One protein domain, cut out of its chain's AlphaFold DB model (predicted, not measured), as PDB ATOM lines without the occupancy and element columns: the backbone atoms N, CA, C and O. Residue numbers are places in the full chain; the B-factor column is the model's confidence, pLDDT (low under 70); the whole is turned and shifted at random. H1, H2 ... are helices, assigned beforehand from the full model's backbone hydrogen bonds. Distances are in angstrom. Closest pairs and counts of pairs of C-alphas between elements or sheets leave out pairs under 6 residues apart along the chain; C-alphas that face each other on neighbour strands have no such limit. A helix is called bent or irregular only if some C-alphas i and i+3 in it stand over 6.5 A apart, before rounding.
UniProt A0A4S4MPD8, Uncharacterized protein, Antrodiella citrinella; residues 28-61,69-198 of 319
ATOM      1  N   ILE A  28     120.630 106.112 125.736       91.94
ATOM      2  CA  ILE A  28     119.183 106.300 125.939       91.94
ATOM      3  C   ILE A  28     118.540 106.955 124.706       91.94
ATOM      4  O   ILE A  28     117.461 106.531 124.296       91.94
ATOM      5  N   ASN A  29     119.201 107.932 124.073       92.38
ATOM      6  CA  ASN A  29     118.679 108.593 122.872       92.38
ATOM      7  C   ASN A  29     118.646 107.648 121.662       92.38
ATOM      8  O   ASN A  29     117.677 107.686 120.899       92.38
ATOM      9  N   ASP A  30     119.643 106.767 121.512       93.81
ATOM     10  CA  ASP A  30     119.635 105.712 120.486       93.81
ATOM     11  C   ASP A  30     118.416 104.794 120.650       93.81
ATOM     12  O   ASP A  30     117.673 104.517 119.702       93.81
ATOM     13  N   LEU A  31     118.178 104.341 121.883       96.12
ATOM     14  CA  LEU A  31     117.110 103.395 122.194       96.12
ATOM     15  C   LEU A  31     115.725 104.038 122.132       96.12
ATOM     16  O   LEU A  31     114.785 103.394 121.664       96.12
ATOM     17  N   GLU A  32     115.589 105.300 122.539       95.94
ATOM     18  CA  GLU A  32     114.365 106.074 122.328       95.94
ATOM     19  C   GLU A  32     114.087 106.254 120.829       95.94
ATOM     20  O   GLU A  32     112.958 106.053 120.373       95.94
ATOM     21  N   SER A  33     115.104 106.610 120.043       95.62
ATOM     22  CA  SER A  33     114.952 106.791 118.598       95.62
ATOM     23  C   SER A  33     114.470 105.500 117.938       95.62
ATOM     24  O   SER A  33     113.523 105.522 117.148       95.62
ATOM     25  N   PHE A  34     115.051 104.361 118.318       96.94
ATOM     26  CA  PHE A  34     114.632 103.059 117.809       96.94
ATOM     27  C   PHE A  34     113.225 102.656 118.282       96.94
ATOM     28  O   PHE A  34     112.428 102.154 117.485       96.94
ATOM     29  N   PHE A  35     112.863 102.954 119.531       97.88
ATOM     30  CA  PHE A  35     111.497 102.787 120.030       97.88
ATOM     31  C   PHE A  35     110.480 103.553 119.168       97.88
ATOM     32  O   PHE A  35     109.484 102.977 118.719       97.88
ATOM     33  N   TRP A  36     110.752 104.823 118.847       97.75
ATOM     34  CA  TRP A  36     109.858 105.626 118.009       97.75
ATOM     35  C   TRP A  36     109.734 105.097 116.577       97.75
ATOM     36  O   TRP A  36     108.670 105.246 115.975       97.75
ATOM     37  N   VAL A  37     110.764 104.437 116.038       96.25
ATOM     38  CA  VAL A  37     110.664 103.735 114.748       96.25
ATOM     39  C   VAL A  37     109.645 102.600 114.830       96.25
ATOM     40  O   VAL A  37     108.816 102.470 113.928       96.25
ATOM     41  N   LEU A  38     109.647 101.803 115.901       96.31
ATOM     42  CA  LEU A  38     108.669 100.724 116.074       96.31
ATOM     43  C   LEU A  38     107.246 101.263 116.232       96.31
ATOM     44  O   LEU A  38     106.326 100.741 115.598       96.31
ATOM     45  N   VAL A  39     107.074 102.347 116.994       97.94
ATOM     46  CA  VAL A  39     105.783 103.042 117.112       97.94
ATOM     47  C   VAL A  39     105.312 103.541 115.745       97.94
ATOM     48  O   VAL A  39     104.164 103.315 115.364       97.94
ATOM     49  N   TYR A  40     106.205 104.149 114.961       96.44
ATOM     50  CA  TYR A  40     105.893 104.594 113.606       96.44
ATOM     51  C   TYR A  40     105.430 103.438 112.713       96.44
ATOM     52  O   TYR A  40     104.412 103.572 112.035       96.44
ATOM     53  N   GLN A  41     106.125 102.292 112.721       95.06
ATOM     54  CA  GLN A  41     105.697 101.127 111.935       95.06
ATOM     55  C   GLN A  41     104.316 100.636 112.381       95.06
ATOM     56  O   GLN A  41     103.449 100.414 111.533       95.06
ATOM     57  N   GLY A  42     104.100 100.544 113.696       95.81
ATOM     58  CA  GLY A  42     102.834 100.138 114.296       95.81
ATOM     59  C   GLY A  42     101.658 101.010 113.864       95.81
ATOM     60  O   GLY A  42     100.586 100.478 113.578       95.81
ATOM     61  N   LEU A  43     101.872 102.326 113.743       95.75
ATOM     62  CA  LEU A  43     100.877 103.320 113.323       95.75
ATOM     63  C   LEU A  43     100.712 103.439 111.800       95.75
ATOM     64  O   LEU A  43      99.614 103.715 111.322       95.75
ATOM     65  N   CYS A  44     101.780 103.244 111.027       94.31
ATOM     66  CA  CYS A  44     101.795 103.627 109.613       94.31
ATOM     67  C   CYS A  44     101.750 102.466 108.625       94.31
ATOM     68  O   CYS A  44     101.486 102.708 107.447       94.31
ATOM     69  N   ARG A  45     102.005 101.226 109.048       93.06
ATOM     70  CA  ARG A  45     102.005 100.054 108.158       93.06
ATOM     71  C   ARG A  45     100.813  99.140 108.412       93.06
ATOM     72  O   ARG A  45     100.200  99.178 109.477       93.06
ATOM     73  N   GLU A  46     100.510  98.315 107.415       89.06
ATOM     74  CA  GLU A  46      99.486  97.257 107.488       89.06
ATOM     75  C   GLU A  46     100.077  95.885 107.840       89.06
ATOM     76  O   GLU A  46      99.338  94.942 108.106       89.06
ATOM     77  N   GLY A  47     101.408  95.774 107.863       88.69
ATOM     78  CA  GLY A  47     102.119  94.544 108.182       88.69
ATOM     79  C   GLY A  47     103.366  94.344 107.313       88.69
ATOM     80  O   GLY A  47     104.034  95.325 106.963       88.69
ATOM     81  N   PRO A  48     103.729  93.090 106.999       85.88
ATOM     82  CA  PRO A  48     104.965  92.760 106.305       85.88
ATOM     83  C   PRO A  48     104.906  93.215 104.841       85.88
ATOM     84  O   PRO A  48     103.837  93.258 104.238       85.88
ATOM     85  N   GLY A  49     106.055  93.586 104.272       75.44
ATOM     86  CA  GLY A  49     106.137  94.124 102.906       75.44
ATOM     87  C   GLY A  49     105.852  95.626 102.793       75.44
ATOM     88  O   GLY A  49     106.044  96.208 101.733       75.44
ATOM     89  N   GLY A  50     105.484  96.293 103.893       64.38
ATOM     90  CA  GLY A  50     105.668  97.736 104.019       64.38
ATOM     91  C   GLY A  50     104.759  98.598 103.146       64.38
ATOM     92  O   GLY A  50     105.136  99.729 102.849       64.38
ATOM     93  N   THR A  51     103.550  98.173 102.784       79.19
ATOM     94  CA  THR A  51     102.564  99.158 102.321       79.19
ATOM     95  C   THR A  51     102.246 100.107 103.477       79.19
ATOM     96  O   THR A  51     102.040  99.692 104.625       79.19
ATOM     97  N   ARG A  52     102.314 101.421 103.215       83.62
ATOM     98  CA  ARG A  52     101.720 102.386 104.149       83.62
ATOM     99  C   ARG A  52     100.225 102.090 104.212       83.62
ATOM    100  O   ARG A  52      99.651 101.697 103.202       83.62
ATOM    101  N   ARG A  53      99.605 102.288 105.375       86.44
ATOM    102  CA  ARG A  53      98.151 102.174 105.498       86.44
ATOM    103  C   ARG A  53      97.493 103.054 104.447       86.44
ATOM    104  O   ARG A  53      97.756 104.257 104.433       86.44
ATOM    105  N   HIS A  54      96.610 102.480 103.636       80.50
ATOM    106  CA  HIS A  54      95.837 103.228 102.634       80.50
ATOM    107  C   HIS A  54      95.123 104.431 103.273       80.50
ATOM    108  O   HIS A  54      95.134 105.534 102.741       80.50
ATOM    109  N   LYS A  55      94.633 104.255 104.510       78.44
ATOM    110  CA  LYS A  55      94.003 105.298 105.338       78.44
ATOM    111  C   LYS A  55      94.885 106.527 105.574       78.44
ATOM    112  O   LYS A  55      94.339 107.569 105.900       78.44
ATOM    113  N   LEU A  56      96.211 106.440 105.451       79.75
ATOM    114  CA  LEU A  56      97.132 107.574 105.616       79.75
ATOM    115  C   LEU A  56      97.458 108.289 104.297       79.75
ATOM    116  O   LEU A  56      97.994 109.396 104.334       79.75
ATOM    117  N   VAL A  57      97.132 107.695 103.148       77.75
ATOM    118  CA  VAL A  57      97.312 108.321 101.835       77.75
ATOM    119  C   VAL A  57      96.195 109.355 101.640       77.75
ATOM    120  O   VAL A  57      95.020 109.102 101.916       77.75
ATOM    121  N   TYR A  58      96.553 110.586 101.267       66.56
ATOM    122  CA  TYR A  58      95.583 111.646 100.978       66.56
ATOM    123  C   TYR A  58      95.097 111.519  99.530       66.56
ATOM    124  O   TYR A  58      95.916 111.392  98.629       66.56
ATOM    125  N   GLY A  59      93.782 111.606  99.308       61.75
ATOM    126  CA  GLY A  59      93.195 111.705  97.964       61.75
ATOM    127  C   GLY A  59      92.648 110.404  97.373       61.75
ATOM    128  O   GLY A  59      91.913 110.467  96.393       61.75
ATOM    129  N   GLU A  60      92.913 109.247  97.980       57.00
ATOM    130  CA  GLU A  60      92.276 107.992  97.576       57.00
ATOM    131  C   GLU A  60      90.991 107.769  98.377       57.00
ATOM    132  O   GLU A  60      91.010 107.409  99.557       57.00
ATOM    133  N   SER A  61      89.847 107.981  97.723       52.91
ATOM    134  CA  SER A  61      88.558 107.446  98.163       52.91
ATOM    135  C   SER A  61      88.615 105.923  98.032       52.91
ATOM    136  O   SER A  61      88.213 105.356  97.021       52.91
ATOM    137  N   TRP A  69      89.066  94.721 108.930       68.75
ATOM    138  CA  TRP A  69      89.277  95.803 109.877       68.75
ATOM    139  C   TRP A  69      88.903  97.167 109.273       68.75
ATOM    140  O   TRP A  69      89.695  97.840 108.598       68.75
ATOM    141  N   SER A  70      87.674  97.599 109.548       76.62
ATOM    142  CA  SER A  70      87.193  98.937 109.202       76.62
ATOM    143  C   SER A  70      87.437  99.898 110.367       76.62
ATOM    144  O   SER A  70      87.126  99.569 111.505       76.62
ATOM    145  N   MET A  71      88.008 101.072 110.078       82.88
ATOM    146  CA  MET A  71      88.020 102.196 111.022       82.88
ATOM    147  C   MET A  71      86.893 103.138 110.622       82.88
ATOM    148  O   MET A  71      86.625 103.304 109.430       82.88
ATOM    149  N   THR A  72      86.280 103.795 111.595       88.50
ATOM    150  CA  THR A  72      85.370 104.907 111.334       88.50
ATOM    151  C   THR A  72      86.126 106.086 110.712       88.50
ATOM    152  O   THR A  72      87.342 106.231 110.868       88.50
ATOM    153  N   SER A  73      85.413 106.972 110.015       86.69
ATOM    154  CA  SER A  73      86.019 108.188 109.456       86.69
ATOM    155  C   SER A  73      86.679 109.059 110.534       86.69
ATOM    156  O   SER A  73      87.721 109.660 110.282       86.69
ATOM    157  N   GLU A  74      86.110 109.095 111.742       89.88
ATOM    158  CA  GLU A  74      86.651 109.830 112.891       89.88
ATOM    159  C   GLU A  74      87.972 109.226 113.392       89.88
ATOM    160  O   GLU A  74      88.944 109.950 113.615       89.88
ATOM    161  N   GLU A  75      88.060 107.899 113.479       90.56
ATOM    162  CA  GLU A  75      89.294 107.191 113.844       90.56
ATOM    163  C   GLU A  75      90.408 107.405 112.812       90.56
ATOM    164  O   GLU A  75      91.573 107.561 113.178       90.56
ATOM    165  N   VAL A  76      90.068 107.463 111.519       90.94
ATOM    166  CA  VAL A  76      91.040 107.761 110.455       90.94
ATOM    167  C   VAL A  76      91.579 109.184 110.580       90.94
ATOM    168  O   VAL A  76      92.790 109.388 110.466       90.94
ATOM    169  N   VAL A  77      90.706 110.168 110.819       92.19
ATOM    170  CA  VAL A  77      91.122 111.563 111.049       92.19
ATOM    171  C   VAL A  77      92.016 111.650 112.283       92.19
ATOM    172  O   VAL A  77      93.088 112.250 112.210       92.19
ATOM    173  N   THR A  78      91.626 110.980 113.369       94.12
ATOM    174  CA  THR A  78      92.402 110.902 114.613       94.12
ATOM    175  C   THR A  78      93.786 110.311 114.359       94.12
ATOM    176  O   THR A  78      94.789 110.920 114.719       94.12
ATOM    177  N   LEU A  79      93.872 109.174 113.663       94.69
ATOM    178  CA  LEU A  79      95.141 108.541 113.308       94.69
ATOM    179  C   LEU A  79      96.039 109.471 112.474       94.69
ATOM    180  O   LEU A  79      97.231 109.584 112.763       94.69
ATOM    181  N   LYS A  80      95.490 110.133 111.445       93.88
ATOM    182  CA  LYS A  80      96.247 111.061 110.585       93.88
ATOM    183  C   LYS A  80      96.827 112.219 111.386       93.88
ATOM    184  O   LYS A  80      98.020 112.498 111.270       93.88
ATOM    185  N   ASP A  81      95.992 112.867 112.192       93.69
ATOM    186  CA  ASP A  81      96.397 113.981 113.047       93.69
ATOM    187  C   ASP A  81      97.461 113.539 114.060       93.69
ATOM    188  O   ASP A  81      98.487 114.201 114.217       93.69
ATOM    189  N   TYR A  82      97.285 112.365 114.666       94.81
ATOM    190  CA  TYR A  82      98.222 111.818 115.641       94.81
ATOM    191  C   TYR A  82      99.598 111.508 115.031       94.81
ATOM    192  O   TYR A  82     100.627 111.938 115.555       94.81
ATOM    193  N   VAL A  83      99.633 110.825 113.880       95.31
ATOM    194  CA  VAL A  83     100.878 110.543 113.141       95.31
ATOM    195  C   VAL A  83     101.555 111.841 112.705       95.31
ATOM    196  O   VAL A  83     102.775 111.972 112.831       95.31
ATOM    197  N   PHE A  84     100.779 112.814 112.216       93.88
ATOM    198  CA  PHE A  84     101.305 114.115 111.828       93.88
ATOM    199  C   PHE A  84     101.953 114.831 113.017       93.88
ATOM    200  O   PHE A  84     103.118 115.219 112.921       93.88
ATOM    201  N   LYS A  85     101.247 114.934 114.150       94.31
ATOM    202  CA  LYS A  85     101.747 115.554 115.384       94.31
ATOM    203  C   LYS A  85     103.021 114.889 115.894       94.31
ATOM    204  O   LYS A  85     103.955 115.600 116.240       94.31
ATOM    205  N   LEU A  86     103.091 113.557 115.902       94.88
ATOM    206  CA  LEU A  86     104.249 112.826 116.430       94.88
ATOM    207  C   LEU A  86     105.495 112.884 115.536       94.88
ATOM    208  O   LEU A  86     106.607 112.960 116.064       94.88
ATOM    209  N   PHE A  87     105.333 112.800 114.210       94.69
ATOM    210  CA  PHE A  87     106.455 112.511 113.303       94.69
ATOM    211  C   PHE A  87     106.711 113.560 112.219       94.69
ATOM    212  O   PHE A  87     107.848 113.673 111.773       94.69
ATOM    213  N   ASN A  88     105.698 114.319 111.793       86.25
ATOM    214  CA  ASN A  88     105.821 115.240 110.652       86.25
ATOM    215  C   ASN A  88     105.728 116.717 111.054       86.25
ATOM    216  O   ASN A  88     106.061 117.600 110.264       86.25
ATOM    217  N   TYR A  89     105.267 117.004 112.267       84.62
ATOM    218  CA  TYR A  89     105.159 118.361 112.768       84.62
ATOM    219  C   TYR A  89     106.502 118.850 113.318       84.62
ATOM    220  O   TYR A  89     107.201 118.116 114.017       84.62
ATOM    221  N   ARG A  90     106.838 120.129 113.076       85.56
ATOM    222  CA  ARG A  90     108.077 120.768 113.569       85.56
ATOM    223  C   ARG A  90     108.260 120.619 115.087       85.56
ATOM    224  O   ARG A  90     109.387 120.607 115.569       85.56
ATOM    225  N   ASN A  91     107.157 120.442 115.820       83.50
ATOM    226  CA  ASN A  91     107.145 120.249 117.267       83.50
ATOM    227  C   ASN A  91     106.859 118.798 117.694       83.50
ATOM    228  O   ASN A  91     106.388 118.597 118.810       83.50
ATOM    229  N   GLY A  92     107.136 117.781 116.869       89.81
ATOM    230  CA  GLY A  92     106.904 116.378 117.253       89.81
ATOM    231  C   GLY A  92     107.614 115.969 118.549       89.81
ATOM    232  O   GLY A  92     107.078 115.190 119.334       89.81
ATOM    233  N   GLY A  93     108.756 116.594 118.855       91.25
ATOM    234  CA  GLY A  93     109.420 116.462 120.155       91.25
ATOM    235  C   GLY A  93     108.559 116.909 121.346       91.25
ATOM    236  O   GLY A  93     108.602 116.270 122.390       91.25
ATOM    237  N   GLN A  94     107.719 117.941 121.198       91.00
ATOM    238  CA  GLN A  94     106.811 118.394 122.262       91.00
ATOM    239  C   GLN A  94     105.671 117.403 122.503       91.00
ATOM    240  O   GLN A  94     105.306 117.161 123.649       91.00
ATOM    241  N   THR A  95     105.133 116.788 121.446       93.44
ATOM    242  CA  THR A  95     104.127 115.726 121.592       93.44
ATOM    243  C   THR A  95     104.718 114.511 122.305       93.44
ATOM    244  O   THR A  95     104.114 114.006 123.245       93.44
ATOM    245  N   LYS A  96     105.932 114.089 121.931       95.38
ATOM    246  CA  LYS A  96     106.651 113.006 122.625       95.38
ATOM    247  C   LYS A  96     106.918 113.352 124.090       95.38
ATOM    248  O   LYS A  96     106.629 112.549 124.970       95.38
ATOM    249  N   LEU A  97     107.382 114.570 124.366       94.12
ATOM    250  CA  LEU A  97     107.570 115.078 125.727       94.12
ATOM    251  C   LEU A  97     106.266 115.063 126.537       94.12
ATOM    252  O   LEU A  97     106.278 114.710 127.714       94.12
ATOM    253  N   GLN A  98     105.137 115.416 125.924       94.62
ATOM    254  CA  GLN A  98     103.842 115.357 126.596       94.62
ATOM    255  C   GLN A  98     103.483 113.921 127.000       94.62
ATOM    256  O   GLN A  98     103.013 113.725 128.117       94.62
ATOM    257  N   LEU A  99     103.785 112.924 126.163       96.00
ATOM    258  CA  LEU A  99     103.615 111.512 126.527       96.00
ATOM    259  C   LEU A  99     104.503 111.127 127.720       96.00
ATOM    260  O   LEU A  99     104.043 110.446 128.629       96.00
ATOM    261  N   PHE A 100     105.749 111.608 127.787       95.25
ATOM    262  CA  PHE A 100     106.608 111.382 128.962       95.25
ATOM    263  C   PHE A 100     106.060 112.027 130.248       95.25
ATOM    264  O   PHE A 100     106.285 111.508 131.343       95.25
ATOM    265  N   ARG A 101     105.350 113.157 130.130       94.88
ATOM    266  CA  ARG A 101     104.705 113.851 131.258       94.88
ATOM    267  C   ARG A 101     103.410 113.185 131.709       94.88
ATOM    268  O   ARG A 101     103.102 113.243 132.896       94.88
ATOM    269  N   ASP A 102     102.699 112.549 130.786       97.19
ATOM    270  CA  ASP A 102     101.487 111.780 131.052       97.19
ATOM    271  C   ASP A 102     101.644 110.328 130.562       97.19
ATOM    272  O   ASP A 102     101.114 109.959 129.512       97.19
ATOM    273  N   PRO A 103     102.399 109.480 131.293       95.50
ATOM    274  CA  PRO A 103     102.710 108.123 130.850       95.50
ATOM    275  C   PRO A 103     101.509 107.260 130.429       95.50
ATOM    276  O   PRO A 103     101.647 106.548 129.429       95.50
ATOM    277  N   PRO A 104     100.348 107.306 131.119       97.69
ATOM    278  CA  PRO A 104      99.155 106.574 130.693       97.69
ATOM    279  C   PRO A 104      98.629 106.970 129.308       97.69
ATOM    280  O   PRO A 104      97.990 106.147 128.655       97.69
ATOM    281  N   ALA A 105      98.896 108.189 128.824       97.25
ATOM    282  CA  ALA A 105      98.457 108.625 127.498       97.25
ATOM    283  C   ALA A 105      99.075 107.780 126.374       97.25
ATOM    284  O   ALA A 105      98.430 107.544 125.357       97.25
ATOM    285  N   PHE A 106     100.287 107.245 126.555       97.75
ATOM    286  CA  PHE A 106     100.865 106.334 125.565       97.75
ATOM    287  C   PHE A 106     100.012 105.064 125.401       97.75
ATOM    288  O   PHE A 106      99.665 104.671 124.286       97.75
ATOM    289  N   GLU A 107      99.622 104.443 126.512       97.50
ATOM    290  CA  GLU A 107      98.800 103.232 126.497       97.50
ATOM    291  C   GLU A 107      97.370 103.512 126.018       97.50
ATOM    292  O   GLU A 107      96.832 102.743 125.226       97.50
ATOM    293  N   ASN A 108      96.781 104.632 126.446       97.44
ATOM    294  CA  ASN A 108      95.378 104.955 126.185       97.44
ATOM    295  C   ASN A 108      95.131 105.641 124.831       97.44
ATOM    296  O   ASN A 108      94.033 105.532 124.294       97.44
ATOM    297  N   GLU A 109      96.115 106.352 124.278       95.94
ATOM    298  CA  GLU A 109      95.956 107.129 123.041       95.94
ATOM    299  C   GLU A 109      96.803 106.578 121.893       95.94
ATOM    300  O   GLU A 109      96.337 106.528 120.757       95.94
ATOM    301  N   THR A 110      98.043 106.140 122.152       96.75
ATOM    302  CA  THR A 110      98.938 105.672 121.081       96.75
ATOM    303  C   THR A 110      98.629 104.235 120.672       96.75
ATOM    304  O   THR A 110      98.439 103.959 119.486       96.75
ATOM    305  N   LEU A 111      98.585 103.300 121.629       97.19
ATOM    306  CA  LEU A 111      98.437 101.872 121.326       97.19
ATOM    307  C   LEU A 111      97.102 101.506 120.646       97.19
ATOM    308  O   LEU A 111      97.134 100.661 119.750       97.19
ATOM    309  N   PRO A 112      95.941 102.113 120.965       96.00
ATOM    310  CA  PRO A 112      94.683 101.780 120.292       96.00
ATOM    311  C   PRO A 112      94.668 102.126 118.798       96.00
ATOM    312  O   PRO A 112      93.924 101.517 118.034       96.00
ATOM    313  N   LEU A 113      95.528 103.049 118.353       95.94
ATOM    314  CA  LEU A 113      95.647 103.453 116.948       95.94
ATOM    315  C   LEU A 113      96.492 102.478 116.101       95.94
ATOM    316  O   LEU A 113      96.631 102.640 114.876       95.94
ATOM    317  N   PHE A 114      97.088 101.461 116.727       95.69
ATOM    318  CA  PHE A 114      97.911 100.468 116.044       95.69
ATOM    319  C   PHE A 114      97.085  99.594 115.107       95.69
ATOM    320  O   PHE A 114      95.886  99.396 115.276       95.69
ATOM    321  N   HIS A 115      97.752  99.078 114.078       94.06
ATOM    322  CA  HIS A 115      97.110  98.201 113.117       94.06
ATOM    323  C   HIS A 115      96.935  96.864 113.823       94.06
ATOM    324  O   HIS A 115      97.888  96.441 114.483       94.06
ATOM    325  N   PRO A 116      95.815  96.149 113.645       93.62
ATOM    326  CA  PRO A 116      95.613  94.866 114.314       93.62
ATOM    327  C   PRO A 116      96.731  93.859 114.046       93.62
ATOM    328  O   PRO A 116      97.046  93.050 114.906       93.62
ATOM    329  N   TYR A 117      97.399  93.934 112.891       93.50
ATOM    330  CA  TYR A 117      98.584  93.111 112.617       93.50
ATOM    331  C   TYR A 117      99.663  93.208 113.721       93.50
ATOM    332  O   TYR A 117     100.362  92.239 113.996       93.50
ATOM    333  N   PHE A 118      99.798  94.369 114.367       95.31
ATOM    334  CA  PHE A 118     100.787  94.627 115.416       95.31
ATOM    335  C   PHE A 118     100.238  94.443 116.837       95.31
ATOM    336  O   PHE A 118     100.889  94.879 117.784       95.31
ATOM    337  N   GLU A 119      99.078  93.804 117.025       95.38
ATOM    338  CA  GLU A 119      98.466  93.643 118.355       95.38
ATOM    339  C   GLU A 119      99.431  92.991 119.353       95.38
ATOM    340  O   GLU A 119      99.673  93.510 120.442       95.38
ATOM    341  N   ARG A 120     100.107  91.921 118.919       96.56
ATOM    342  CA  ARG A 120     101.085  91.178 119.730       96.56
ATOM    343  C   ARG A 120     102.366  91.952 120.040       96.56
ATOM    344  O   ARG A 120     103.171  91.504 120.850       96.56
ATOM    345  N   LEU A 121     102.583  93.099 119.395       96.12
ATOM    346  CA  LEU A 121     103.726  93.976 119.650       96.12
ATOM    347  C   LEU A 121     103.452  94.961 120.797       96.12
ATOM    348  O   LEU A 121     104.398  95.477 121.393       96.12
ATOM    349  N   LYS A 122     102.181  95.227 121.128       97.31
ATOM    350  CA  LYS A 122     101.803  96.206 122.158       97.31
ATOM    351  C   LYS A 122     102.431  95.913 123.531       97.31
ATOM    352  O   LYS A 122     102.979  96.857 124.102       97.31
ATOM    353  N   PRO A 123     102.470  94.661 124.039       97.62
ATOM    354  CA  PRO A 123     103.112  94.372 125.324       97.62
ATOM    355  C   PRO A 123     104.607  94.719 125.353       97.62
ATOM    356  O   PRO A 123     105.095  95.245 126.353       97.62
ATOM    357  N   LEU A 124     105.333  94.481 124.249       97.81
ATOM    358  CA  LEU A 124     106.743  94.871 124.122       97.81
ATOM    359  C   LEU A 124     106.901  96.386 124.215       97.81
ATOM    360  O   LEU A 124     107.772  96.872 124.931       97.81
ATOM    361  N   LEU A 125     106.073  97.130 123.481       98.12
ATOM    362  CA  LEU A 125     106.157  98.587 123.453       98.12
ATOM    363  C   LEU A 125     105.788  99.205 124.796       98.12
ATOM    364  O   LEU A 125     106.433 100.163 125.202       98.12
ATOM    365  N   LEU A 126     104.811  98.645 125.508       98.06
ATOM    366  CA  LEU A 126     104.458  99.112 126.844       98.06
ATOM    367  C   LEU A 126     105.595  98.868 127.847       98.06
ATOM    368  O   LEU A 126     105.928  99.748 128.641       98.06
ATOM    369  N   GLU A 127     106.240  97.701 127.801       98.12
ATOM    370  CA  GLU A 127     107.396  97.426 128.659       98.12
ATOM    371  C   GLU A 127     108.596  98.316 128.316       98.12
ATOM    372  O   GLU A 127     109.233  98.858 129.220       98.12
ATOM    373  N   TRP A 128     108.867  98.527 127.027       98.25
ATOM    374  CA  TRP A 128     109.929  99.429 126.587       98.25
ATOM    375  C   TRP A 128     109.641 100.870 127.007       98.25
ATOM    376  O   TRP A 128     110.518 101.548 127.536       98.25
ATOM    377  N   TRP A 129     108.402 101.330 126.853       98.12
ATOM    378  CA  TRP A 129     107.979 102.651 127.302       98.12
ATOM    379  C   TRP A 129     108.238 102.852 128.800       98.12
ATOM    380  O   TRP A 129     108.862 103.834 129.203       98.12
ATOM    381  N   ASN A 130     107.860 101.872 129.625       97.56
ATOM    382  CA  ASN A 130     108.146 101.879 131.061       97.56
ATOM    383  C   ASN A 130     109.651 101.885 131.361       97.56
ATOM    384  O   ASN A 130     110.099 102.606 132.253       97.56
ATOM    385  N   LEU A 131     110.444 101.134 130.595       96.81
ATOM    386  CA  LEU A 131     111.897 101.137 130.715       96.81
ATOM    387  C   LEU A 131     112.488 102.520 130.390       96.81
ATOM    388  O   LEU A 131     113.310 103.012 131.163       96.81
ATOM    389  N   LEU A 132     112.033 103.183 129.321       96.06
ATOM    390  CA  LEU A 132     112.456 104.548 128.979       96.06
ATOM    391  C   LEU A 132     112.107 105.531 130.103       96.06
ATOM    392  O   LEU A 132     112.969 106.290 130.549       96.06
ATOM    393  N   LEU A 133     110.882 105.469 130.629       95.44
ATOM    394  CA  LEU A 133     110.449 106.294 131.762       95.44
ATOM    395  C   LEU A 133     111.335 106.100 132.994       95.44
ATOM    396  O   LEU A 133     111.678 107.076 133.661       95.44
ATOM    397  N   CYS A 134     111.714 104.860 133.303       94.00
ATOM    398  CA  CYS A 134     112.657 104.571 134.378       94.00
ATOM    399  C   CYS A 134     114.025 105.199 134.096       94.00
ATOM    400  O   CYS A 134     114.545 105.901 134.958       94.00
ATOM    401  N   THR A 135     114.571 105.018 132.892       92.69
ATOM    402  CA  THR A 135     115.920 105.502 132.549       92.69
ATOM    403  C   THR A 135     116.045 107.018 132.594       92.69
ATOM    404  O   THR A 135     117.050 107.526 133.082       92.69
ATOM    405  N   TYR A 136     115.004 107.745 132.177       90.62
ATOM    406  CA  TYR A 136     114.975 109.202 132.270       90.62
ATOM    407  C   TYR A 136     114.792 109.709 133.706       90.62
ATOM    408  O   TYR A 136     115.243 110.802 134.031       90.62
ATOM    409  N   LYS A 137     114.161 108.925 134.592       90.00
ATOM    410  CA  LYS A 137     114.031 109.272 136.019       90.00
ATOM    411  C   LYS A 137     115.295 108.980 136.823       90.00
ATOM    412  O   LYS A 137     115.564 109.683 137.790       90.00
ATOM    413  N   SER A 138     116.038 107.939 136.459       88.00
ATOM    414  CA  SER A 138     117.243 107.487 137.162       88.00
ATOM    415  C   SER A 138     118.507 107.724 136.335       88.00
ATOM    416  O   SER A 138     119.379 106.864 136.290       88.00
ATOM    417  N   TYR A 139     118.568 108.836 135.606       84.50
ATOM    418  CA  TYR A 139     119.631 109.091 134.642       84.50
ATOM    419  C   TYR A 139     121.004 109.177 135.335       84.50
ATOM    420  O   TYR A 139     121.288 110.135 136.052       84.50
ATOM    421  N   ASP A 140     121.860 108.178 135.111       86.75
ATOM    422  CA  ASP A 140     123.249 108.150 135.568       86.75
ATOM    423  C   ASP A 140     124.144 107.331 134.613       86.75
ATOM    424  O   ASP A 140     123.674 106.684 133.669       86.75
ATOM    425  N   ALA A 141     125.461 107.368 134.842       84.56
ATOM    426  CA  ALA A 141     126.438 106.666 134.006       84.56
ATOM    427  C   ALA A 141     126.276 105.132 134.031       84.56
ATOM    428  O   ALA A 141     126.586 104.463 133.044       84.56
ATOM    429  N   VAL A 142     125.779 104.567 135.133       87.25
ATOM    430  CA  VAL A 142     125.545 103.123 135.266       87.25
ATOM    431  C   VAL A 142     124.340 102.715 134.422       87.25
ATOM    432  O   VAL A 142     124.409 101.736 133.682       87.25
ATOM    433  N   VAL A 143     123.257 103.488 134.464       89.00
ATOM    434  CA  VAL A 143     122.059 103.275 133.645       89.00
ATOM    435  C   VAL A 143     122.396 103.373 132.163       89.00
ATOM    436  O   VAL A 143     121.999 102.490 131.404       89.00
ATOM    437  N   GLN A 144     123.190 104.367 131.759       85.31
ATOM    438  CA  GLN A 144     123.694 104.480 130.384       85.31
ATOM    439  C   GLN A 144     124.494 103.243 129.953       85.31
ATOM    440  O   GLN A 144     124.308 102.742 128.847       85.31
ATOM    441  N   GLY A 145     125.336 102.703 130.838       87.12
ATOM    442  CA  GLY A 145     126.111 101.494 130.554       87.12
ATOM    443  C   GLY A 145     125.273 100.213 130.450       87.12
ATOM    444  O   GLY A 145     125.679  99.280 129.767       87.12
ATOM    445  N   LEU A 146     124.109 100.151 131.106       93.31
ATOM    446  CA  LEU A 146     123.297  98.930 131.206       93.31
ATOM    447  C   LEU A 146     122.059  98.917 130.301       93.31
ATOM    448  O   LEU A 146     121.446  97.861 130.121       93.31
ATOM    449  N   ILE A 147     121.642 100.061 129.757       94.06
ATOM    450  CA  ILE A 147     120.336 100.168 129.097       94.06
ATOM    451  C   ILE A 147     120.238  99.333 127.811       94.06
ATOM    452  O   ILE A 147     119.204  98.709 127.568       94.06
ATOM    453  N   HIS A 148     121.323  99.217 127.042       94.50
ATOM    454  CA  HIS A 148     121.352  98.360 125.852       94.50
ATOM    455  C   HIS A 148     121.100  96.888 126.203       94.50
ATOM    456  O   HIS A 148     120.247  96.251 125.584       94.50
ATOM    457  N   ASP A 149     121.751  96.369 127.247       96.12
ATOM    458  CA  ASP A 149     121.554  94.990 127.705       96.12
ATOM    459  C   ASP A 149     120.120  94.753 128.186       96.12
ATOM    460  O   ASP A 149     119.512  93.722 127.881       96.12
ATOM    461  N   LYS A 150     119.540  95.723 128.905       96.06
ATOM    462  CA  LYS A 150     118.145  95.645 129.362       96.06
ATOM    463  C   LYS A 150     117.173  95.575 128.188       96.06
ATOM    464  O   LYS A 150     116.287  94.718 128.199       96.06
ATOM    465  N   VAL A 151     117.361  96.414 127.168       96.38
ATOM    466  CA  VAL A 151     116.537  96.376 125.953       96.38
ATOM    467  C   VAL A 151     116.725  95.056 125.204       96.38
ATOM    468  O   VAL A 151     115.732  94.456 124.803       96.38
ATOM    469  N   LEU A 152     117.951  94.543 125.065       97.06
ATOM    470  CA  LEU A 152     118.204  93.259 124.400       97.06
ATOM    471  C   LEU A 152     117.524  92.083 125.113       97.06
ATOM    472  O   LEU A 152     116.901  91.241 124.464       97.06
ATOM    473  N   ILE A 153     117.604  92.022 126.445       97.81
ATOM    474  CA  ILE A 153     116.924  90.990 127.244       97.81
ATOM    475  C   ILE A 153     115.407  91.073 127.042       97.81
ATOM    476  O   ILE A 153     114.760  90.053 126.798       97.81
ATOM    477  N   MET A 154     114.841  92.280 127.103       98.00
ATOM    478  CA  MET A 154     113.415  92.520 126.881       98.00
ATOM    479  C   MET A 154     112.979  92.112 125.465       98.00
ATOM    480  O   MET A 154     111.969  91.423 125.317       98.00
ATOM    481  N   LEU A 155     113.744  92.481 124.434       97.56
ATOM    482  CA  LEU A 155     113.478  92.107 123.044       97.56
ATOM    483  C   LEU A 155     113.457  90.589 122.864       97.56
ATOM    484  O   LEU A 155     112.503  90.062 122.294       97.56
ATOM    485  N   ASN A 156     114.460  89.882 123.388       97.81
ATOM    486  CA  ASN A 156     114.520  88.420 123.316       97.81
ATOM    487  C   ASN A 156     113.328  87.771 124.027       97.81
ATOM    488  O   ASN A 156     112.680  86.892 123.462       97.81
ATOM    489  N   LYS A 157     112.980  88.262 125.224       97.31
ATOM    490  CA  LYS A 157     111.816  87.786 125.980       97.31
ATOM    491  C   LYS A 157     110.528  87.890 125.159       97.31
ATOM    492  O   LYS A 157     109.799  86.911 125.033       97.31
ATOM    493  N   HIS A 158     110.238  89.061 124.592       97.38
ATOM    494  CA  HIS A 158     109.016  89.269 123.802       97.38
ATOM    495  C   HIS A 158     109.025  88.512 122.483       97.38
ATOM    496  O   HIS A 158     107.993  88.013 122.047       97.38
ATOM    497  N   LEU A 159     110.190  88.358 121.870       96.06
ATOM    498  CA  LEU A 159     110.349  87.554 120.671       96.06
ATOM    499  C   LEU A 159     110.027  86.074 120.946       96.06
ATOM    500  O   LEU A 159     109.328  85.448 120.148       96.06
ATOM    501  N   ASP A 160     110.440  85.531 122.091       96.94
ATOM    502  CA  ASP A 160     110.076  84.172 122.510       96.94
ATOM    503  C   ASP A 160     108.580  84.035 122.825       96.94
ATOM    504  O   ASP A 160     107.962  83.028 122.463       96.94
ATOM    505  N   LEU A 161     107.960  85.058 123.423       96.25
ATOM    506  CA  LEU A 161     106.511  85.100 123.648       96.25
ATOM    507  C   LEU A 161     105.727  85.091 122.323       96.25
ATOM    508  O   LEU A 161     104.810  84.284 122.155       96.25
ATOM    509  N   ILE A 162     106.132  85.919 121.354       95.25
ATOM    510  CA  ILE A 162     105.541  85.975 120.007       95.25
ATOM    511  C   ILE A 162     105.700  84.633 119.283       95.25
ATOM    512  O   ILE A 162     104.766  84.175 118.623       95.25
ATOM    513  N   ARG A 163     106.863  83.981 119.402       94.44
ATOM    514  CA  ARG A 163     107.106  82.654 118.810       94.44
ATOM    515  C   ARG A 163     106.260  81.564 119.449       94.44
ATOM    516  O   ARG A 163     105.789  80.677 118.747       94.44
ATOM    517  N   THR A 164     106.096  81.622 120.767       95.75
ATOM    518  CA  THR A 164     105.318  80.632 121.516       95.75
ATOM    519  C   THR A 164     103.837  80.723 121.169       95.75
ATOM    520  O   THR A 164     103.181  79.688 121.085       95.75
ATOM    521  N   GLY A 165     103.325  81.938 120.950       93.00
ATOM    522  CA  GLY A 165     102.000  82.154 120.377       93.00
ATOM    523  C   GLY A 165     100.852  81.641 121.246       93.00
ATOM    524  O   GLY A 165      99.955  81.004 120.715       93.00
ATOM    525  N   LYS A 166     100.912  81.836 122.571       89.75
ATOM    526  CA  LYS A 166      99.900  81.346 123.527       89.75
ATOM    527  C   LYS A 166      99.200  82.497 124.243       89.75
ATOM    528  O   LYS A 166      99.853  83.484 124.587       89.75
ATOM    529  N   GLY A 167      97.912  82.326 124.549       90.44
ATOM    530  CA  GLY A 167      97.134  83.300 125.319       90.44
ATOM    531  C   GLY A 167      97.031  84.639 124.589       90.44
ATOM    532  O   GLY A 167      96.709  84.671 123.409       90.44
ATOM    533  N   GLU A 168      97.373  85.741 125.259       87.56
ATOM    534  CA  GLU A 168      97.365  87.094 124.668       87.56
ATOM    535  C   GLU A 168      98.350  87.267 123.493       87.56
ATOM    536  O   GLU A 168      98.262  88.232 122.739       87.56
ATOM    537  N   MET A 169      99.277  86.320 123.313       94.44
ATOM    538  CA  MET A 169     100.249  86.309 122.217       94.44
ATOM    539  C   MET A 169      99.822  85.402 121.056       94.44
ATOM    540  O   MET A 169     100.629  85.153 120.153       94.44
ATOM    541  N   GLU A 170      98.594  84.881 121.055       94.75
ATOM    542  CA  GLU A 170      98.040  84.158 119.908       94.75
ATOM    543  C   GLU A 170      97.874  85.094 118.698       94.75
ATOM    544  O   GLU A 170      97.363  86.208 118.843       94.75
ATOM    545  N   PRO A 171      98.336  84.692 117.496       93.94
ATOM    546  CA  PRO A 171      98.116  85.468 116.281       93.94
ATOM    547  C   PRO A 171      96.623  85.697 116.033       93.94
ATOM    548  O   PRO A 171      95.831  84.756 116.083       93.94
ATOM    549  N   ASN A 172      96.242  86.932 115.716       92.75
ATOM    550  CA  ASN A 172      94.861  87.243 115.351       92.75
ATOM    551  C   ASN A 172      94.567  86.917 113.876       92.75
ATOM    552  O   ASN A 172      95.467  86.607 113.096       92.75
ATOM    553  N   GLU A 173      93.294  87.018 113.485       91.94
ATOM    554  CA  GLU A 173      92.826  86.725 112.120       91.94
ATOM    555  C   GLU A 173      93.523  87.575 111.046       91.94
ATOM    556  O   GLU A 173      93.792  87.103 109.943       91.94
ATOM    557  N   VAL A 174      93.857  88.829 111.367       90.75
ATOM    558  CA  VAL A 174      94.559  89.723 110.434       90.75
ATOM    559  C   VAL A 174      95.965  89.196 110.162       90.75
ATOM    560  O   VAL A 174      96.386  89.128 109.007       90.75
ATOM    561  N   GLU A 175      96.682  88.780 111.205       91.31
ATOM    562  CA  GLU A 175      98.025  88.224 111.081       91.31
ATOM    563  C   GLU A 175      98.052  86.870 110.358       91.31
ATOM    564  O   GLU A 175      99.002  86.591 109.624       91.31
ATOM    565  N   THR A 176      97.031  86.033 110.550       92.44
ATOM    566  CA  THR A 176      96.958  84.691 109.949       92.44
ATOM    567  C   THR A 176      96.315  84.666 108.567       92.44
ATOM    568  O   THR A 176      96.325  83.614 107.926       92.44
ATOM    569  N   SER A 177      95.805  85.801 108.079       91.81
ATOM    570  CA  SER A 177      95.210  85.897 106.746       91.81
ATOM    571  C   SER A 177      96.181  85.459 105.640       91.81
ATOM    572  O   SER A 177      97.393  85.698 105.704       91.81
ATOM    573  N   GLU A 178      95.650  84.805 104.603       91.25
ATOM    574  CA  GLU A 178      96.452  84.291 103.482       91.25
ATOM    575  C   GLU A 178      97.245  85.405 102.791       91.25
ATOM    576  O   GLU A 178      98.434  85.245 102.518       91.25
ATOM    577  N   GLU A 179      96.617  86.565 102.602       89.44
ATOM    578  CA  GLU A 179      97.236  87.747 102.001       89.44
ATOM    579  C   GLU A 179      98.444  88.243 102.812       89.44
ATOM    580  O   GLU A 179      99.516  88.505 102.263       89.44
ATOM    581  N   VAL A 180      98.317  88.332 104.138       90.12
ATOM    582  CA  VAL A 180      99.420  88.760 105.009       90.12
ATOM    583  C   VAL A 180     100.552  87.732 105.021       90.12
ATOM    584  O   VAL A 180     101.726  88.114 105.004       90.12
ATOM    585  N   ASN A 181     100.230  86.438 105.001       91.06
ATOM    586  CA  ASN A 181     101.229  85.373 104.904       91.06
ATOM    587  C   ASN A 181     101.979  85.399 103.564       91.06
ATOM    588  O   ASN A 181     103.203  85.238 103.552       91.06
ATOM    589  N   LEU A 182     101.281  85.670 102.458       92.06
ATOM    590  CA  LEU A 182     101.896  85.845 101.146       92.06
ATOM    591  C   LEU A 182     102.842  87.052 101.143       92.06
ATOM    592  O   LEU A 182     104.013  86.916 100.788       92.06
ATOM    593  N   ARG A 183     102.386  88.213 101.635       90.75
ATOM    594  CA  ARG A 183     103.231  89.414 101.783       90.75
ATOM    595  C   ARG A 183     104.461  89.148 102.648       90.75
ATOM    596  O   ARG A 183     105.555  89.607 102.324       90.75
ATOM    597  N   ARG A 184     104.302  88.383 103.733       92.19
ATOM    598  CA  ARG A 184     105.399  87.959 104.614       92.19
ATOM    599  C   ARG A 184     106.435  87.129 103.864       92.19
ATOM    600  O   ARG A 184     107.620  87.421 103.990       92.19
ATOM    601  N   GLN A 185     106.016  86.121 103.104       94.56
ATOM    602  CA  GLN A 185     106.936  85.305 102.308       94.56
ATOM    603  C   GLN A 185     107.658  86.135 101.248       94.56
ATOM    604  O   GLN A 185     108.883  86.065 101.170       94.56
ATOM    605  N   THR A 186     106.933  86.976 100.509       93.06
ATOM    606  CA  THR A 186     107.517  87.861  99.493       93.06
ATOM    607  C   THR A 186     108.570  88.795 100.089       93.06
ATOM    608  O   THR A 186     109.674  88.893  99.559       93.06
ATOM    609  N   GLU A 187     108.278  89.445 101.220       93.00
ATOM    610  CA  GLU A 187     109.250  90.323 101.883       93.00
ATOM    611  C   GLU A 187     110.454  89.541 102.422       93.00
ATOM    612  O   GLU A 187     111.583  90.021 102.329       93.00
ATOM    613  N   LEU A 188     110.255  88.329 102.951       93.06
ATOM    614  CA  LEU A 188     111.363  87.480 103.395       93.06
ATOM    615  C   LEU A 188     112.275  87.077 102.234       93.06
ATOM    616  O   LEU A 188     113.493  87.153 102.382       93.06
ATOM    617  N   GLU A 189     111.723  86.686 101.085       95.50
ATOM    618  CA  GLU A 189     112.527  86.390  99.894       95.50
ATOM    619  C   GLU A 189     113.277  87.625  99.398       95.50
ATOM    620  O   GLU A 189     114.486  87.559  99.167       95.50
ATOM    621  N   ARG A 190     112.613  88.785  99.346       94.81
ATOM    622  CA  ARG A 190     113.263  90.052  98.989       94.81
ATOM    623  C   ARG A 190     114.451  90.355  99.911       94.81
ATOM    624  O   ARG A 190     115.535  90.670  99.436       94.81
ATOM    625  N   ARG A 191     114.287  90.184 101.229       92.31
ATOM    626  CA  ARG A 191     115.364  90.386 102.218       92.31
ATOM    627  C   ARG A 191     116.493  89.365 102.093       92.31
ATOM    628  O   ARG A 191     117.646  89.721 102.324       92.31
ATOM    629  N   ARG A 192     116.195  88.112 101.733       95.00
ATOM    630  CA  ARG A 192     117.231  87.106 101.443       95.00
ATOM    631  C   ARG A 192     118.062  87.507 100.226       95.00
ATOM    632  O   ARG A 192     119.283  87.380 100.276       95.00
ATOM    633  N   LEU A 193     117.423  88.032  99.181       95.19
ATOM    634  CA  LEU A 193     118.106  88.546  97.992       95.19
ATOM    635  C   LEU A 193     118.951  89.788  98.300       95.19
ATOM    636  O   LEU A 193     120.102  89.843  97.870       95.19
ATOM    637  N   ASP A 194     118.431  90.741  99.081       93.31
ATOM    638  CA  ASP A 194     119.202  91.903  99.547       93.31
ATOM    639  C   ASP A 194     120.468  91.446 100.287       93.31
ATOM    640  O   ASP A 194     121.569  91.909  99.999       93.31
ATOM    641  N   LEU A 195     120.324  90.501 101.223       93.38
ATOM    642  CA  LEU A 195     121.435  89.990 102.024       93.38
ATOM    643  C   LEU A 195     122.474  89.270 101.162       93.38
ATOM    644  O   LEU A 195     123.669  89.494 101.334       93.38
ATOM    645  N   HIS A 196     122.030  88.452 100.210       94.19
ATOM    646  CA  HIS A 196     122.917  87.814  99.243       94.19
ATOM    647  C   HIS A 196     123.662  88.853  98.389       94.19
ATOM    648  O   HIS A 196     124.868  88.743  98.189       94.19
ATOM    649  N   THR A 197     122.968  89.906  97.947       93.31
ATOM    650  CA  THR A 197     123.570  91.014  97.190       93.31
ATOM    651  C   THR A 197     124.634  91.725  98.019       93.31
ATOM    652  O   THR A 197     125.743  91.920  97.542       93.31
ATOM    653  N   LEU A 198     124.347  92.038  99.285       90.25
ATOM    654  CA  LEU A 198     125.302  92.679 100.194       90.25
ATOM    655  C   LEU A 198     126.535  91.813 100.486       90.25
ATOM    656  O   LEU A 198     127.612  92.363 100.693       90.25
TER     657      LEU A 198
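AT A GLANCE: This is residues 28 to 61 and 69 to 198 of the 319 residues of an uncharacterized protein of Antrodiella citrinella (UniProt A0A4S4MPD8). A loosely formed bundle of four helices makes the body: the long helical hairpin of H5 and H6 lies side by side with H1, and H4 runs beside H5 without clearly touching it. H2 and H3 make a corner on the side of the bundle away from H6, while H8 starts beyond the short H7 as a separate arm whose residues 192 to 198 stick out. The printed part has 164 residues with eight named helices, H1 to H8 in order along the chain, and no named strand, an all-helix class. The whole is compact, with a radius of gyration of the C-alphas of 17.2 A and spans of 47 by 39 by 38 A.

IN THESE COORDINATES: The longest helix, H6, takes residues 141 to 164 and is 35.8 A long. H5 takes residues 116 to 137, 31.9 A, and H1 residues 28 to 44, 24.0 A, from C-alpha 28 at (119.183, 106.300, 125.939). H2 is residues 73 to 88, 21.1 A; H3 is 92 to 101, 14.4 A; H4 is 103 to 113, 16.3 A; H7 is 173 to 176, 5.1 A. H8, residues 178 to 198, 30.2 A, ends with C-alpha 198 at (125.302, 92.679, 100.194). Three helices are irregular: H5, with C-alphas 117 and 120 7.8 A apart, H6, with C-alphas 145 and 148 7.4 A apart, and H4 only just, with C-alphas 108 and 111 6.52 A apart.

HOW THE PARTS SIT: H6 touches H5, closest at the C-alphas of Leu 124 and His 158, 6.1 A, at a shallow tilt of 18 degrees, opposite ways. H1 touches H5, closest at the C-alphas of Gly 42 and Phe 118, 6.0 A, at a shallow tilt of 24 degrees, opposite ways. With residues 28 to 31 alone H1 touches H6, closest at the C-alphas of Ile 28 and Gln 144, 6.6 A. H4 and H5 are close but not clearly touching, the C-alphas of Leu 111 and Lys 122 being closest at 6.6 A. With residues 40 to 44 alone H1 touches H2, closest at the C-alphas of Leu 43 and Val 83, 7.2 A. H2 and H3 touch only at the corner, about perpendicular at 78 degrees, with the C-alphas of Leu 86 and Gly 92 closest at 4.5 A. H7 touches H5, closest at the C-alphas of Tyr 117 and Glu 175, 5.2 A. H8 is apart from H1, H2, H3, H4, H5 and H6. Every O i to N i+4 pair is within hydrogen-bond range in H1, H2, H3 and H8, against 13 of 18 in H5, 18 of 20 in H6 and 3 of 7 in H4, where 3 of 8 O i to N i+3 pairs are within range; H7 is too short for an O i to N i+4 pair.

THE WHOLE: The C-alphas farthest apart, those of Ser 61 and Val 142, are 52.6 A apart. Residues 62 to 68 are not printed, and C-alphas 61 and 69 are 16.5 A apart across this cut, which falls in the link from H1 to H2. Of the links printed whole none is long. The mean pLDDT of the printed part is 91.7; residue 50, residues 58 to 61 and residue 69 are under 70.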